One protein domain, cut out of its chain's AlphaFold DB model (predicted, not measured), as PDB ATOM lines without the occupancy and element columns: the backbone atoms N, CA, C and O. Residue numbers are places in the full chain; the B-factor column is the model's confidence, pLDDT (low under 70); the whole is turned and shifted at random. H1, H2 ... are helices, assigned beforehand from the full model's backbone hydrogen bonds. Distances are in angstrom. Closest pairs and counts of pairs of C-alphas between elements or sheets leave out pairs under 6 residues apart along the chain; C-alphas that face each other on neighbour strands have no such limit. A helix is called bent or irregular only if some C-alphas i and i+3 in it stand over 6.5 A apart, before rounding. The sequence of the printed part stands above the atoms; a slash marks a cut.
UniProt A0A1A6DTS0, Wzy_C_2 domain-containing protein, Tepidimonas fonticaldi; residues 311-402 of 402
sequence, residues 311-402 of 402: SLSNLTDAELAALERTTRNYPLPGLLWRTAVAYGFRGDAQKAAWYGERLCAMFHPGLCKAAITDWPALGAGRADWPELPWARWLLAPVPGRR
ATOM      1  N   SER A 311      39.821  54.148  76.458       91.56
ATOM      2  CA  SER A 311      39.775  55.085  77.590       91.56
ATOM      3  C   SER A 311      38.960  54.551  78.770       91.56
ATOM      4  O   SER A 311      39.050  55.105  79.861       91.56
ATOM      5  N   LEU A 312      38.133  53.519  78.568       93.31
ATOM      6  CA  LEU A 312      37.278  52.961  79.619       93.31
ATOM      7  C   LEU A 312      38.076  52.229  80.704       93.31
ATOM      8  O   LEU A 312      37.577  52.100  81.818       93.31
ATOM      9  N   SER A 313      39.302  51.784  80.407       92.31
ATOM     10  CA  SER A 313      40.128  51.056  81.375       92.31
ATOM     11  C   SER A 313      40.693  51.938  82.485       92.31
ATOM     12  O   SER A 313      41.015  51.431  83.555       92.31
ATOM     13  N   ASN A 314      40.812  53.247  82.236       91.75
ATOM     14  CA  ASN A 314      41.526  54.189  83.101       91.75
ATOM     15  C   ASN A 314      40.643  55.382  83.511       91.75
ATOM     16  O   ASN A 314      41.151  56.481  83.722       91.75
ATOM     17  N   LEU A 315      39.320  55.196  83.593       96.06
ATOM     18  CA  LEU A 315      38.422  56.252  84.069       96.06
ATOM     19  C   LEU A 315      38.688  56.549  85.541       96.06
ATOM     20  O   LEU A 315      38.781  55.624  86.346       96.06
ATOM     21  N   THR A 316      38.720  57.826  85.910       97.12
ATOM     22  CA  THR A 316      38.676  58.239  87.321       97.12
ATOM     23  C   THR A 316      37.338  57.855  87.968       97.12
ATOM     24  O   THR A 316      36.348  57.613  87.277       97.12
ATOM     25  N   ASP A 317      37.265  57.821  89.301       97.06
ATOM     26  CA  ASP A 317      36.008  57.500  90.002       97.06
ATOM     27  C   ASP A 317      34.897  58.514  89.677       97.06
ATOM     28  O   ASP A 317      33.736  58.148  89.493       97.06
ATOM     29  N   ALA A 318      35.266  59.790  89.518       97.31
ATOM     30  CA  ALA A 318      34.350  60.849  89.106       97.31
ATOM     31  C   ALA A 318      33.822  60.636  87.676       97.31
ATOM     32  O   ALA A 318      32.634  60.831  87.410       97.31
ATOM     33  N   GLU A 319      34.686  60.209  86.757       97.31
ATOM     34  CA  GLU A 319      34.306  59.881  85.384       97.31
ATOM     35  C   GLU A 319      33.415  58.642  85.308       97.31
ATOM     36  O   GLU A 319      32.413  58.660  84.597       97.31
ATOM     37  N   LEU A 320      33.726  57.591  86.070       97.50
ATOM     38  CA  LEU A 320      32.893  56.393  86.146       97.50
ATOM     39  C   LEU A 320      31.502  56.717  86.711       97.50
ATOM     40  O   LEU A 320      30.495  56.300  86.141       97.50
ATOM     41  N   ALA A 321      31.428  57.540  87.761       97.44
ATOM     42  CA  ALA A 321      30.159  58.018  88.306       97.44
ATOM     43  C   ALA A 321      29.371  58.878  87.296       97.44
ATOM     44  O   ALA A 321      28.141  58.800  87.229       97.44
ATOM     45  N   ALA A 322      30.053  59.693  86.485       97.12
ATOM     46  CA  ALA A 322      29.422  60.487  85.431       97.12
ATOM     47  C   ALA A 322      28.913  59.625  84.260       97.12
ATOM     48  O   ALA A 322      27.832  59.904  83.728       97.12
ATOM     49  N   LEU A 323      29.649  58.575  83.880       97.81
ATOM     50  CA  LEU A 323      29.196  57.567  82.920       97.81
ATOM     51  C   LEU A 323      27.949  56.857  83.454       97.81
ATOM     52  O   LEU A 323      26.921  56.872  82.783       97.81
ATOM     53  N   GLU A 324      27.992  56.339  84.685       96.81
ATOM     54  CA  GLU A 324      26.845  55.681  85.322       96.81
ATOM     55  C   GLU A 324      25.612  56.597  85.357       96.81
ATOM     56  O   GLU A 324      24.527  56.183  84.948       96.81
ATOM     57  N   ARG A 325      25.765  57.861  85.774       95.19
ATOM     58  CA  ARG A 325      24.657  58.828  85.805       95.19
ATOM     59  C   ARG A 325      24.069  59.068  84.414       95.19
ATOM     60  O   ARG A 325      22.851  59.137  84.261       95.19
ATOM     61  N   THR A 326      24.920  59.183  83.395       95.69
ATOM     62  CA  THR A 326      24.474  59.378  82.006       95.69
ATOM     63  C   THR A 326      23.711  58.150  81.510       95.69
ATOM     64  O   THR A 326      22.642  58.292  80.920       95.69
ATOM     65  N   THR A 327      24.220  56.954  81.804       96.25
ATOM     66  CA  THR A 327      23.606  55.676  81.439       96.25
ATOM     67  C   THR A 327      22.272  55.452  82.146       96.25
ATOM     68  O   THR A 327      21.332  54.991  81.510       96.25
ATOM     69  N   ARG A 328      22.141  55.814  83.427       93.69
ATOM     70  CA  ARG A 328      20.862  55.721  84.155       93.69
ATOM     71  C   ARG A 328      19.794  56.644  83.570       93.69
ATOM     72  O   ARG A 328      18.656  56.224  83.401       93.69
ATOM     73  N   ASN A 329      20.170  57.866  83.199       89.94
ATOM     74  CA  ASN A 329      19.241  58.829  82.602       89.94
ATOM     75  C   ASN A 329      18.854  58.467  81.159       89.94
ATOM     76  O   ASN A 329      17.740  58.750  80.725       89.94
ATOM     77  N   TYR A 330      19.780  57.861  80.411       91.38
ATOM     78  CA  TYR A 330      19.600  57.476  79.013       91.38
ATOM     79  C   TYR A 330      20.215  56.090  78.771       91.38
ATOM     80  O   TYR A 330      21.343  56.011  78.278       91.38
ATOM     81  N   PRO A 331      19.505  54.992  79.086       94.88
ATOM     82  CA  PRO A 331      20.034  53.624  79.056       94.88
ATOM     83  C   PRO A 331      20.174  53.076  77.633       94.88
ATOM     84  O   PRO A 331      19.549  52.097  77.247       94.88
ATOM     85  N   LEU A 332      20.980  53.742  76.813       94.62
ATOM     86  CA  LEU A 332      21.240  53.367  75.429       94.62
ATOM     87  C   LEU A 332      22.134  52.139  75.372       94.62
ATOM     88  O   LEU A 332      23.032  52.025  76.208       94.62
ATOM     89  N   PRO A 333      22.003  51.298  74.332       95.56
ATOM     90  CA  PRO A 333      22.825  50.101  74.197       95.56
ATOM     91  C   PRO A 333      24.322  50.382  74.344       95.56
ATOM     92  O   PRO A 333      25.010  49.741  75.133       95.56
ATOM     93  N   GLY A 334      24.811  51.414  73.649       95.06
ATOM     94  CA  GLY A 334      26.216  51.808  73.709       95.06
ATOM     95  C   GLY A 334      26.653  52.325  75.082       95.06
ATOM     96  O   GLY A 334      27.792  52.100  75.471       95.06
ATOM     97  N   LEU A 335      25.770  52.985  75.837       97.00
ATOM     98  CA  LEU A 335      26.088  53.473  77.184       97.00
ATOM     99  C   LEU A 335      26.052  52.347  78.221       97.00
ATOM    100  O   LEU A 335      26.945  52.281  79.064       97.00
ATOM    101  N   LEU A 336      25.094  51.419  78.123       97.50
ATOM    102  CA  LEU A 336      25.058  50.213  78.956       97.50
ATOM    103  C   LEU A 336      26.299  49.355  78.739       97.50
ATOM    104  O   LEU A 336      26.960  49.001  79.709       97.50
ATOM    105  N   TRP A 337      26.657  49.097  77.477       97.25
ATOM    106  CA  TRP A 337      27.873  48.366  77.129       97.25
ATOM    107  C   TRP A 337      29.119  49.036  77.709       97.25
ATOM    108  O   TRP A 337      29.890  48.403  78.423       97.25
ATOM    109  N   ARG A 338      29.290  50.343  77.473       97.44
ATOM    110  CA  ARG A 338      30.436  51.100  77.995       97.44
ATOM    111  C   ARG A 338      30.498  51.087  79.520       97.44
ATOM    112  O   ARG A 338      31.588  50.987  80.068       97.44
ATOM    113  N   THR A 339      29.352  51.176  80.194       98.19
ATOM    114  CA  THR A 339      29.290  51.138  81.662       98.19
ATOM    115  C   THR A 339      29.637  49.749  82.189       98.19
ATOM    116  O   THR A 339      30.430  49.644  83.120       98.19
ATOM    117  N   ALA A 340      29.125  48.685  81.559       97.88
ATOM    118  CA  ALA A 340      29.497  47.312  81.893       97.88
ATOM    119  C   ALA A 340      31.008  47.095  81.729       97.88
ATOM    120  O   ALA A 340      31.663  46.644  82.662       97.88
ATOM    121  N   VAL A 341      31.577  47.499  80.588       97.06
ATOM    122  CA  VAL A 341      33.017  47.394  80.291       97.06
ATOM    123  C   VAL A 341      33.864  48.191  81.284       97.06
ATOM    124  O   VAL A 341      34.873  47.684  81.765       97.06
ATOM    125  N   ALA A 342      33.458  49.415  81.630       97.62
ATOM    126  CA  ALA A 342      34.183  50.234  82.598       97.62
ATOM    127  C   ALA A 342      34.224  49.584  83.994       97.62
ATOM    128  O   ALA A 342      35.272  49.591  84.636       97.62
ATOM    129  N   TYR A 343      33.123  48.968  84.440       97.75
ATOM    130  CA  TYR A 343      33.109  48.184  85.679       97.75
ATOM    131  C   TYR A 343      33.899  46.875  85.564       97.75
ATOM    132  O   TYR A 343      34.585  46.500  86.513       97.75
ATOM    133  N   GLY A 344      33.899  46.239  84.389       96.62
ATOM    134  CA  GLY A 344      34.756  45.089  84.092       96.62
ATOM    135  C   GLY A 344      36.241  45.409  84.270       96.62
ATOM    136  O   GLY A 344      36.950  44.668  84.941       96.62
ATOM    137  N   PHE A 345      36.702  46.566  83.779       95.75
ATOM    138  CA  PHE A 345      38.089  47.018  83.965       95.75
ATOM    139  C   PHE A 345      38.455  47.368  85.412       95.75
ATOM    140  O   PHE A 345      39.642  47.465  85.723       95.75
ATOM    141  N   ARG A 346      37.458  47.573  86.281       94.88
ATOM    142  CA  ARG A 346      37.633  47.759  87.727       94.88
ATOM    143  C   ARG A 346      37.568  46.442  88.512       94.88
ATOM    144  O   ARG A 346      37.685  46.484  89.732       94.88
ATOM    145  N   GLY A 347      37.331  45.311  87.844       95.12
ATOM    146  CA  GLY A 347      37.083  44.017  88.486       95.12
ATOM    147  C   GLY A 347      35.750  43.936  89.241       95.12
ATOM    148  O   GLY A 347      35.512  42.982  89.979       95.12
ATOM    149  N   ASP A 348      34.852  44.913  89.067       96.62
ATOM    150  CA  ASP A 348      33.543  44.933  89.724       96.62
ATOM    151  C   ASP A 348      32.556  44.056  88.942       96.62
ATOM    152  O   ASP A 348      31.772  44.521  88.104       96.62
ATOM    153  N   ALA A 349      32.619  42.751  89.217       97.06
ATOM    154  CA  ALA A 349      31.764  41.747  88.594       97.06
ATOM    155  C   ALA A 349      30.272  42.043  88.796       97.06
ATOM    156  O   ALA A 349      29.470  41.828  87.888       97.06
ATOM    157  N   GLN A 350      29.891  42.559  89.969       97.69
ATOM    158  CA  GLN A 350      28.493  42.781  90.322       97.69
ATOM    159  C   GLN A 350      27.885  43.899  89.476       97.69
ATOM    160  O   GLN A 350      26.821  43.716  88.878       97.69
ATOM    161  N   LYS A 351      28.554  45.054  89.388       97.69
ATOM    162  CA  LYS A 351      28.057  46.163  88.571       97.69
ATOM    163  C   LYS A 351      28.177  45.870  87.083       97.69
ATOM    164  O   LYS A 351      27.237  46.164  86.344       97.69
ATOM    165  N   ALA A 352      29.267  45.242  86.641       98.06
ATOM    166  CA  ALA A 352      29.405  44.818  85.249       98.06
ATOM    167  C   ALA A 352      28.251  43.886  84.837       98.06
ATOM    168  O   ALA A 352      27.610  44.110  83.805       98.06
ATOM    169  N   ALA A 353      27.912  42.914  85.692       98.00
ATOM    170  CA  ALA A 353      26.790  42.013  85.470       98.00
ATOM    171  C   ALA A 353      25.442  42.739  85.425       98.00
ATOM    172  O   ALA A 353      24.629  42.472  84.541       98.00
ATOM    173  N   TRP A 354      25.217  43.688  86.338       98.00
ATOM    174  CA  TRP A 354      23.964  44.436  86.421       98.00
ATOM    175  C   TRP A 354      23.639  45.170  85.113       98.00
ATOM    176  O   TRP A 354      22.509  45.087  84.624       98.00
ATOM    177  N   TYR A 355      24.627  45.852  84.521       98.19
ATOM    178  CA  TYR A 355      24.463  46.547  83.239       98.19
ATOM    179  C   TYR A 355      24.411  45.585  82.046       98.19
ATOM    180  O   TYR A 355      23.644  45.824  81.110       98.19
ATOM    181  N   GLY A 356      25.187  44.497  82.079       97.31
ATOM    182  CA  GLY A 356      25.196  43.488  81.021       97.31
ATOM    183  C   GLY A 356      23.866  42.747  80.878       97.31
ATOM    184  O   GLY A 356      23.329  42.636  79.775       97.31
ATOM    185  N   GLU A 357      23.266  42.342  81.995       97.31
ATOM    186  CA  GLU A 357      21.936  41.728  82.015       97.31
ATOM    187  C   GLU A 357      20.882  42.643  81.372       97.31
ATOM    188  O   GLU A 357      20.080  42.198  80.550       97.31
ATOM    189  N   ARG A 358      20.924  43.945  81.680       97.06
ATOM    190  CA  ARG A 358      19.971  44.948  81.169       97.06
ATOM    191  C   ARG A 358      20.158  45.224  79.686       97.06
ATOM    192  O   ARG A 358      19.172  45.354  78.965       97.06
ATOM    193  N   LEU A 359      21.400  45.216  79.199       96.75
ATOM    194  CA  LEU A 359      21.679  45.252  77.763       96.75
ATOM    195  C   LEU A 359      20.997  44.077  77.041       96.75
ATOM    196  O   LEU A 359      20.369  44.279  76.002       96.75
ATOM    197  N   CYS A 360      21.075  42.869  77.609       95.69
ATOM    198  CA  CYS A 360      20.440  41.673  77.053       95.69
ATOM    199  C   CYS A 360      18.909  41.670  77.196       95.69
ATOM    200  O   CYS A 360      18.217  41.105  76.348       95.69
ATOM    201  N   ALA A 361      18.370  42.252  78.267       94.88
ATOM    202  CA  ALA A 361      16.937  42.250  78.547       94.88
ATOM    203  C   ALA A 361      16.161  43.321  77.757       94.88
ATOM    204  O   ALA A 361      15.051  43.049  77.307       94.88
ATOM    205  N   MET A 362      16.741  44.512  77.566       94.12
ATOM    206  CA  MET A 362      16.057  45.668  76.962       94.12
ATOM    207  C   MET A 362      16.083  45.681  75.431       94.12
ATOM    208  O   MET A 362      15.188  46.247  74.801       94.12
ATOM    209  N   PHE A 363      17.125  45.115  74.820       94.31
ATOM    210  CA  PHE A 363      17.421  45.322  73.404       94.31
ATOM    211  C   PHE A 363      17.462  44.026  72.600       94.31
ATOM    212  O   PHE A 363      17.333  42.924  73.129       94.31
ATOM    213  N   HIS A 364      17.610  44.178  71.282       93.12
ATOM    214  CA  HIS A 364      17.608  43.061  70.348       93.12
ATOM    215  C   HIS A 364      18.658  41.999  70.744       93.12
ATOM    216  O   HIS A 364      19.808  42.366  71.017       93.12
ATOM    217  N   PRO A 365      18.330  40.688  70.705       92.25
ATOM    218  CA  PRO A 365      19.230  39.615  71.150       92.25
ATOM    219  C   PRO A 365      20.603  39.612  70.471       92.25
ATOM    220  O   PRO A 365      21.578  39.128  71.041       92.25
ATOM    221  N   GLY A 366      20.697  40.178  69.263       94.06
ATOM    222  CA  GLY A 366      21.957  40.357  68.535       94.06
ATOM    223  C   GLY A 366      23.026  41.127  69.320       94.06
ATOM    224  O   GLY A 366      24.198  40.784  69.221       94.06
ATOM    225  N   LEU A 367      22.643  42.099  70.155       94.62
ATOM    226  CA  LEU A 367      23.600  42.836  70.990       94.62
ATOM    227  C   LEU A 367      24.155  41.973  72.124       94.62
ATOM    228  O   LEU A 367      25.349  42.007  72.400       94.62
ATOM    229  N   CYS A 368      23.303  41.152  72.741       95.38
ATOM    230  CA  CYS A 368      23.736  40.189  73.750       95.38
ATOM    231  C   CYS A 368      24.645  39.110  73.131       95.38
ATOM    232  O   CYS A 368      25.649  38.731  73.722       95.38
ATOM    233  N   LYS A 369      24.346  38.660  71.900       96.00
ATOM    234  CA  LYS A 369      25.205  37.733  71.139       96.00
ATOM    235  C   LYS A 369      26.580  38.331  70.825       96.00
ATOM    236  O   LYS A 369      27.580  37.638  70.980       96.00
ATOM    237  N   ALA A 370      26.632  39.603  70.426       96.62
ATOM    238  CA  ALA A 370      27.897  40.310  70.240       96.62
ATOM    239  C   ALA A 370      28.689  40.370  71.558       96.62
ATOM    240  O   ALA A 370      29.852  39.983  71.589       96.62
ATOM    241  N   ALA A 371      28.028  40.705  72.673       96.44
ATOM    242  CA  ALA A 371      28.657  40.748  73.994       96.44
ATOM    243  C   ALA A 371      29.279  39.407  74.432       96.44
ATOM    244  O   ALA A 371      30.348  39.419  75.034       96.44
ATOM    245  N   ILE A 372      28.676  38.257  74.089       96.38
ATOM    246  CA  ILE A 372      29.262  36.922  74.349       96.38
ATOM    247  C   ILE A 372      30.646  36.779  73.697       96.38
ATOM    248  O   ILE A 372      31.531  36.148  74.271       96.38
ATOM    249  N   THR A 373      30.826  37.358  72.510       95.12
ATOM    250  CA  THR A 373      32.071  37.258  71.733       95.12
ATOM    251  C   THR A 373      33.074  38.332  72.148       95.12
ATOM    252  O   THR A 373      34.253  38.045  72.344       95.12
ATOM    253  N   ASP A 374      32.601  39.564  72.327       95.56
ATOM    254  CA  ASP A 374      33.456  40.727  72.560       95.56
ATOM    255  C   ASP A 374      33.960  40.802  74.009       95.56
ATOM    256  O   ASP A 374      35.078  41.256  74.254       95.56
ATOM    257  N   TRP A 375      33.161  40.352  74.987       96.31
ATOM    258  CA  TRP A 375      33.503  40.473  76.409       96.31
ATOM    259  C   TRP A 375      34.788  39.726  76.799       96.31
ATOM    260  O   TRP A 375      35.643  40.345  77.434       96.31
ATOM    261  N   PRO A 376      34.993  38.445  76.422       94.69
ATOM    262  CA  PRO A 376      36.243  37.744  76.722       94.69
ATOM    263  C   PRO A 376      37.443  38.334  75.971       94.69
ATOM    264  O   PRO A 376      38.539  38.396  76.522       94.69
ATOM    265  N   ALA A 377      37.238  38.804  74.735       93.31
ATOM    266  CA  ALA A 377      38.298  39.402  73.925       93.31
ATOM    267  C   ALA A 377      38.822  40.715  74.531       93.31
ATOM    268  O   ALA A 377      40.027  40.954  74.531       93.31
ATOM    269  N   LEU A 378      37.935  41.544  75.095       92.31
ATOM    270  CA  LEU A 378      38.310  42.791  75.774       92.31
ATOM    271  C   LEU A 378      39.135  42.565  77.047       92.31
ATOM    272  O   LEU A 378      40.018  43.365  77.354       92.31
ATOM    273  N   GLY A 379      38.843  41.491  77.780       89.88
ATOM    274  CA  GLY A 379      39.540  41.110  79.007       89.88
ATOM    275  C   GLY A 379      40.771  40.232  78.803       89.88
ATOM    276  O   GLY A 379      41.377  39.809  79.787       89.88
ATOM    277  N   ALA A 380      41.136  39.914  77.558       90.81
ATOM    278  CA  ALA A 380      42.204  38.967  77.269       90.81
ATOM    279  C   ALA A 380      43.524  39.387  77.943       90.81
ATOM    280  O   ALA A 380      44.029  40.490  77.738       90.81
ATOM    281  N   GLY A 381      44.082  38.492  78.765       86.25
ATOM    282  CA  GLY A 381      45.325  38.735  79.505       86.25
ATOM    283  C   GLY A 381      45.165  39.465  80.844       86.25
ATOM    284  O   GLY A 381      46.174  39.749  81.487       86.25
ATOM    285  N   ARG A 382      43.934  39.749  81.295       90.62
ATOM    286  CA  ARG A 382      43.655  40.309  82.625       90.62
ATOM    287  C   ARG A 382      43.126  39.250  83.588       90.62
ATOM    288  O   ARG A 382      42.145  38.579  83.296       90.62
ATOM    289  N   ALA A 383      43.758  39.139  84.756       86.50
ATOM    290  CA  ALA A 383      43.346  38.202  85.803       86.50
ATOM    291  C   ALA A 383      42.121  38.685  86.602       86.50
ATOM    292  O   ALA A 383      41.402  37.874  87.173       86.50
ATOM    293  N   ASP A 384      41.890  39.997  86.648       90.38
ATOM    294  CA  ASP A 384      40.794  40.656  87.365       90.38
ATOM    295  C   ASP A 384      39.535  40.854  86.505       90.38
ATOM    296  O   ASP A 384      38.549  41.424  86.972       90.38
ATOM    297  N   TRP A 385      39.546  40.395  85.249       95.88
ATOM    298  CA  TRP A 385      38.406  40.541  84.352       95.88
ATOM    299  C   TRP A 385      37.279  39.571  84.737       95.88
ATOM    300  O   TRP A 385      37.494  38.358  84.734       95.88
ATOM    301  N   PRO A 386      36.068  40.061  85.052       96.19
ATOM    302  CA  PRO A 386      35.030  39.194  85.577       96.19
ATOM    303  C   PRO A 386      34.381  38.348  84.477       96.19
ATOM    304  O   PRO A 386      34.005  38.845  83.408       96.19
ATOM    305  N   GLU A 387      34.179  37.065  84.769       94.88
ATOM    306  CA  GLU A 387      33.347  36.187  83.950       94.88
ATOM    307  C   GLU A 387      31.869  36.535  84.152       94.88
ATOM    308  O   GLU A 387      31.348  36.510  85.269       94.88
ATOM    309  N   LEU A 388      31.180  36.870  83.060       96.44
ATOM    310  CA  LEU A 388      29.774  37.261  83.089       96.44
ATOM    311  C   LEU A 388      28.899  36.223  82.370       96.44
ATOM    312  O   LEU A 388      29.263  35.756  81.287       96.44
ATOM    313  N   PRO A 389      27.709  35.887  82.904       96.25
ATOM    314  CA  PRO A 389      26.851  34.832  82.368       96.25
ATOM    315  C   PRO A 389      26.007  35.294  81.160       96.25
ATOM    316  O   PRO A 389      24.791  35.093  81.117       96.25
ATOM    317  N   TRP A 390      26.645  35.869  80.138       96.38
ATOM    318  CA  TRP A 390      25.992  36.397  78.933       96.38
ATOM    319  C   TRP A 390      25.097  35.375  78.218       96.38
ATOM    320  O   TRP A 390      23.959  35.680  77.859       96.38
ATOM    321  N   ALA A 391      25.578  34.136  78.061       95.44
ATOM    322  CA  ALA A 391      24.811  33.059  77.435       95.44
ATOM    323  C   ALA A 391      23.531  32.729  78.221       95.44
ATOM    324  O   ALA A 391      22.477  32.495  77.630       95.44
ATOM    325  N   ARG A 392      23.590  32.783  79.557       95.44
ATOM    326  CA  ARG A 392      22.417  32.574  80.413       95.44
ATOM    327  C   ARG A 392      21.395  33.696  80.234       95.44
ATOM    328  O   ARG A 392      20.211  33.403  80.115       95.44
ATOM    329  N   TRP A 393      21.823  34.960  80.175       95.69
ATOM    330  CA  TRP A 393      20.909  36.093  79.954       95.69
ATOM    331  C   TRP A 393      20.274  36.092  78.559       95.69
ATOM    332  O   TRP A 393      19.109  36.475  78.403       95.69
ATOM    333  N   LEU A 394      21.006  35.625  77.543       93.50
ATOM    334  CA  LEU A 394      20.479  35.437  76.191       93.50
ATOM    335  C   LEU A 394      19.373  34.369  76.143       93.50
ATOM    336  O   LEU A 394      18.395  34.536  75.419       93.50
ATOM    337  N   LEU A 395      19.522  33.289  76.914       91.50
ATOM    338  CA  LEU A 395      18.559  32.183  76.970       91.50
ATOM    339  C   LEU A 395      17.418  32.412  77.970       91.50
ATOM    340  O   LEU A 395      16.401  31.726  77.898       91.50
ATOM    341  N   ALA A 396      17.568  33.361  78.898       88.62
ATOM    342  CA  ALA A 396      16.542  33.664  79.888       88.62
ATOM    343  C   ALA A 396      15.215  34.061  79.205       88.62
ATOM    344  O   ALA A 396      15.231  34.861  78.262       88.62
ATOM    345  N   PRO A 397      14.061  33.544  79.663       84.12
ATOM    346  CA  PRO A 397      12.769  33.957  79.136       84.12
ATOM    347  C   PRO A 397      12.494  35.399  79.569       84.12
ATOM    348  O   PRO A 397      12.280  35.676  80.746       84.12
ATOM    349  N   VAL A 398      12.518  36.320  78.610       82.62
ATOM    350  CA  VAL A 398      12.285  37.747  78.841       82.62
ATOM    351  C   VAL A 398      11.078  38.186  78.006       82.62
ATOM    352  O   VAL A 398      11.085  37.974  76.788       82.62
ATOM    353  N   PRO A 399      10.031  38.786  78.605       82.12
ATOM    354  CA  PRO A 399       8.854  39.210  77.855       82.12
ATOM    355  C   PRO A 399       9.205  40.154  76.699       82.12
ATOM    356  O   PRO A 399      10.009  41.068  76.846       82.12
ATOM    357  N   GLY A 400       8.582  39.956  75.534       73.56
ATOM    358  CA  GLY A 400       8.815  40.812  74.360       73.56
ATOM    359  C   GLY A 400      10.018  40.422  73.506       73.56
ATOM    360  O   GLY A 400      10.171  40.973  72.421       73.56
ATOM    361  N   ARG A 401      10.819  39.443  73.938       78.38
ATOM    362  CA  ARG A 401      11.825  38.800  73.094       78.38
ATOM    363  C   ARG A 401      11.116  37.872  72.097       78.38
ATOM    364  O   ARG A 401      10.380  36.982  72.518       78.38
ATOM    365  N   ARG A 402      11.296  38.135  70.801       64.12
ATOM    366  CA  ARG A 402      10.836  37.296  69.681       64.12
ATOM    367  C   ARG A 402      11.998  36.524  69.085       64.12
ATOM    368  O   ARG A 402      13.096  37.127  69.003       64.12
TER     369      ARG A 402
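Overview. This is residues 311 to 402 of the 402 residues of the protein "Wzy_C_2 domain-containing protein" of Tepidimonas fonticaldi (UniProt A0A1A6DTS0). H4 lies side by side with H3 in the core; H2 packs on H3 on one side, the H5 and H6 hairpin packs on H4 through H6 on the other, and short H1 packs on H3. The 92 printed residues include six named helices, H1 to H6, and no named strand: all helix, compact, radius of gyration of the C-alphas 12.7 A, spans 39 by 32 by 18 A.

Along the chain. Find C-alpha 349 at (31.764, 41.747, 88.594); from there H4 runs 19.9 A to residue 362. H5, residues 365 to 378, also spans 19.9 A and is only just irregular, with C-alphas 373 and 376 6.52 A apart. Look for H3 at 333 to 344, H2 at 317 to 329, H1 at 311 to 314, and H6 at 390 to 395, ending at C-alpha (18.559, 32.183, 76.970).

Arrangement. H3, H4 and H5 form an up and down bundle, each running against the one before. At Ala 340 and Ala 352, the closest C-alphas, 4.2 A, H3 touches H4. H4 and H5 touch only at the corner. Every O i to N i+4 pair is within hydrogen-bond range in H2, H3 and H6, 9 of 10 in H4, 7 of 10 in H5; H1 is too short.

Size, cuts and confidence. The printed part has no cut; the H5 to H6 link is long. Residue 402 alone is under 70 in pLDDT.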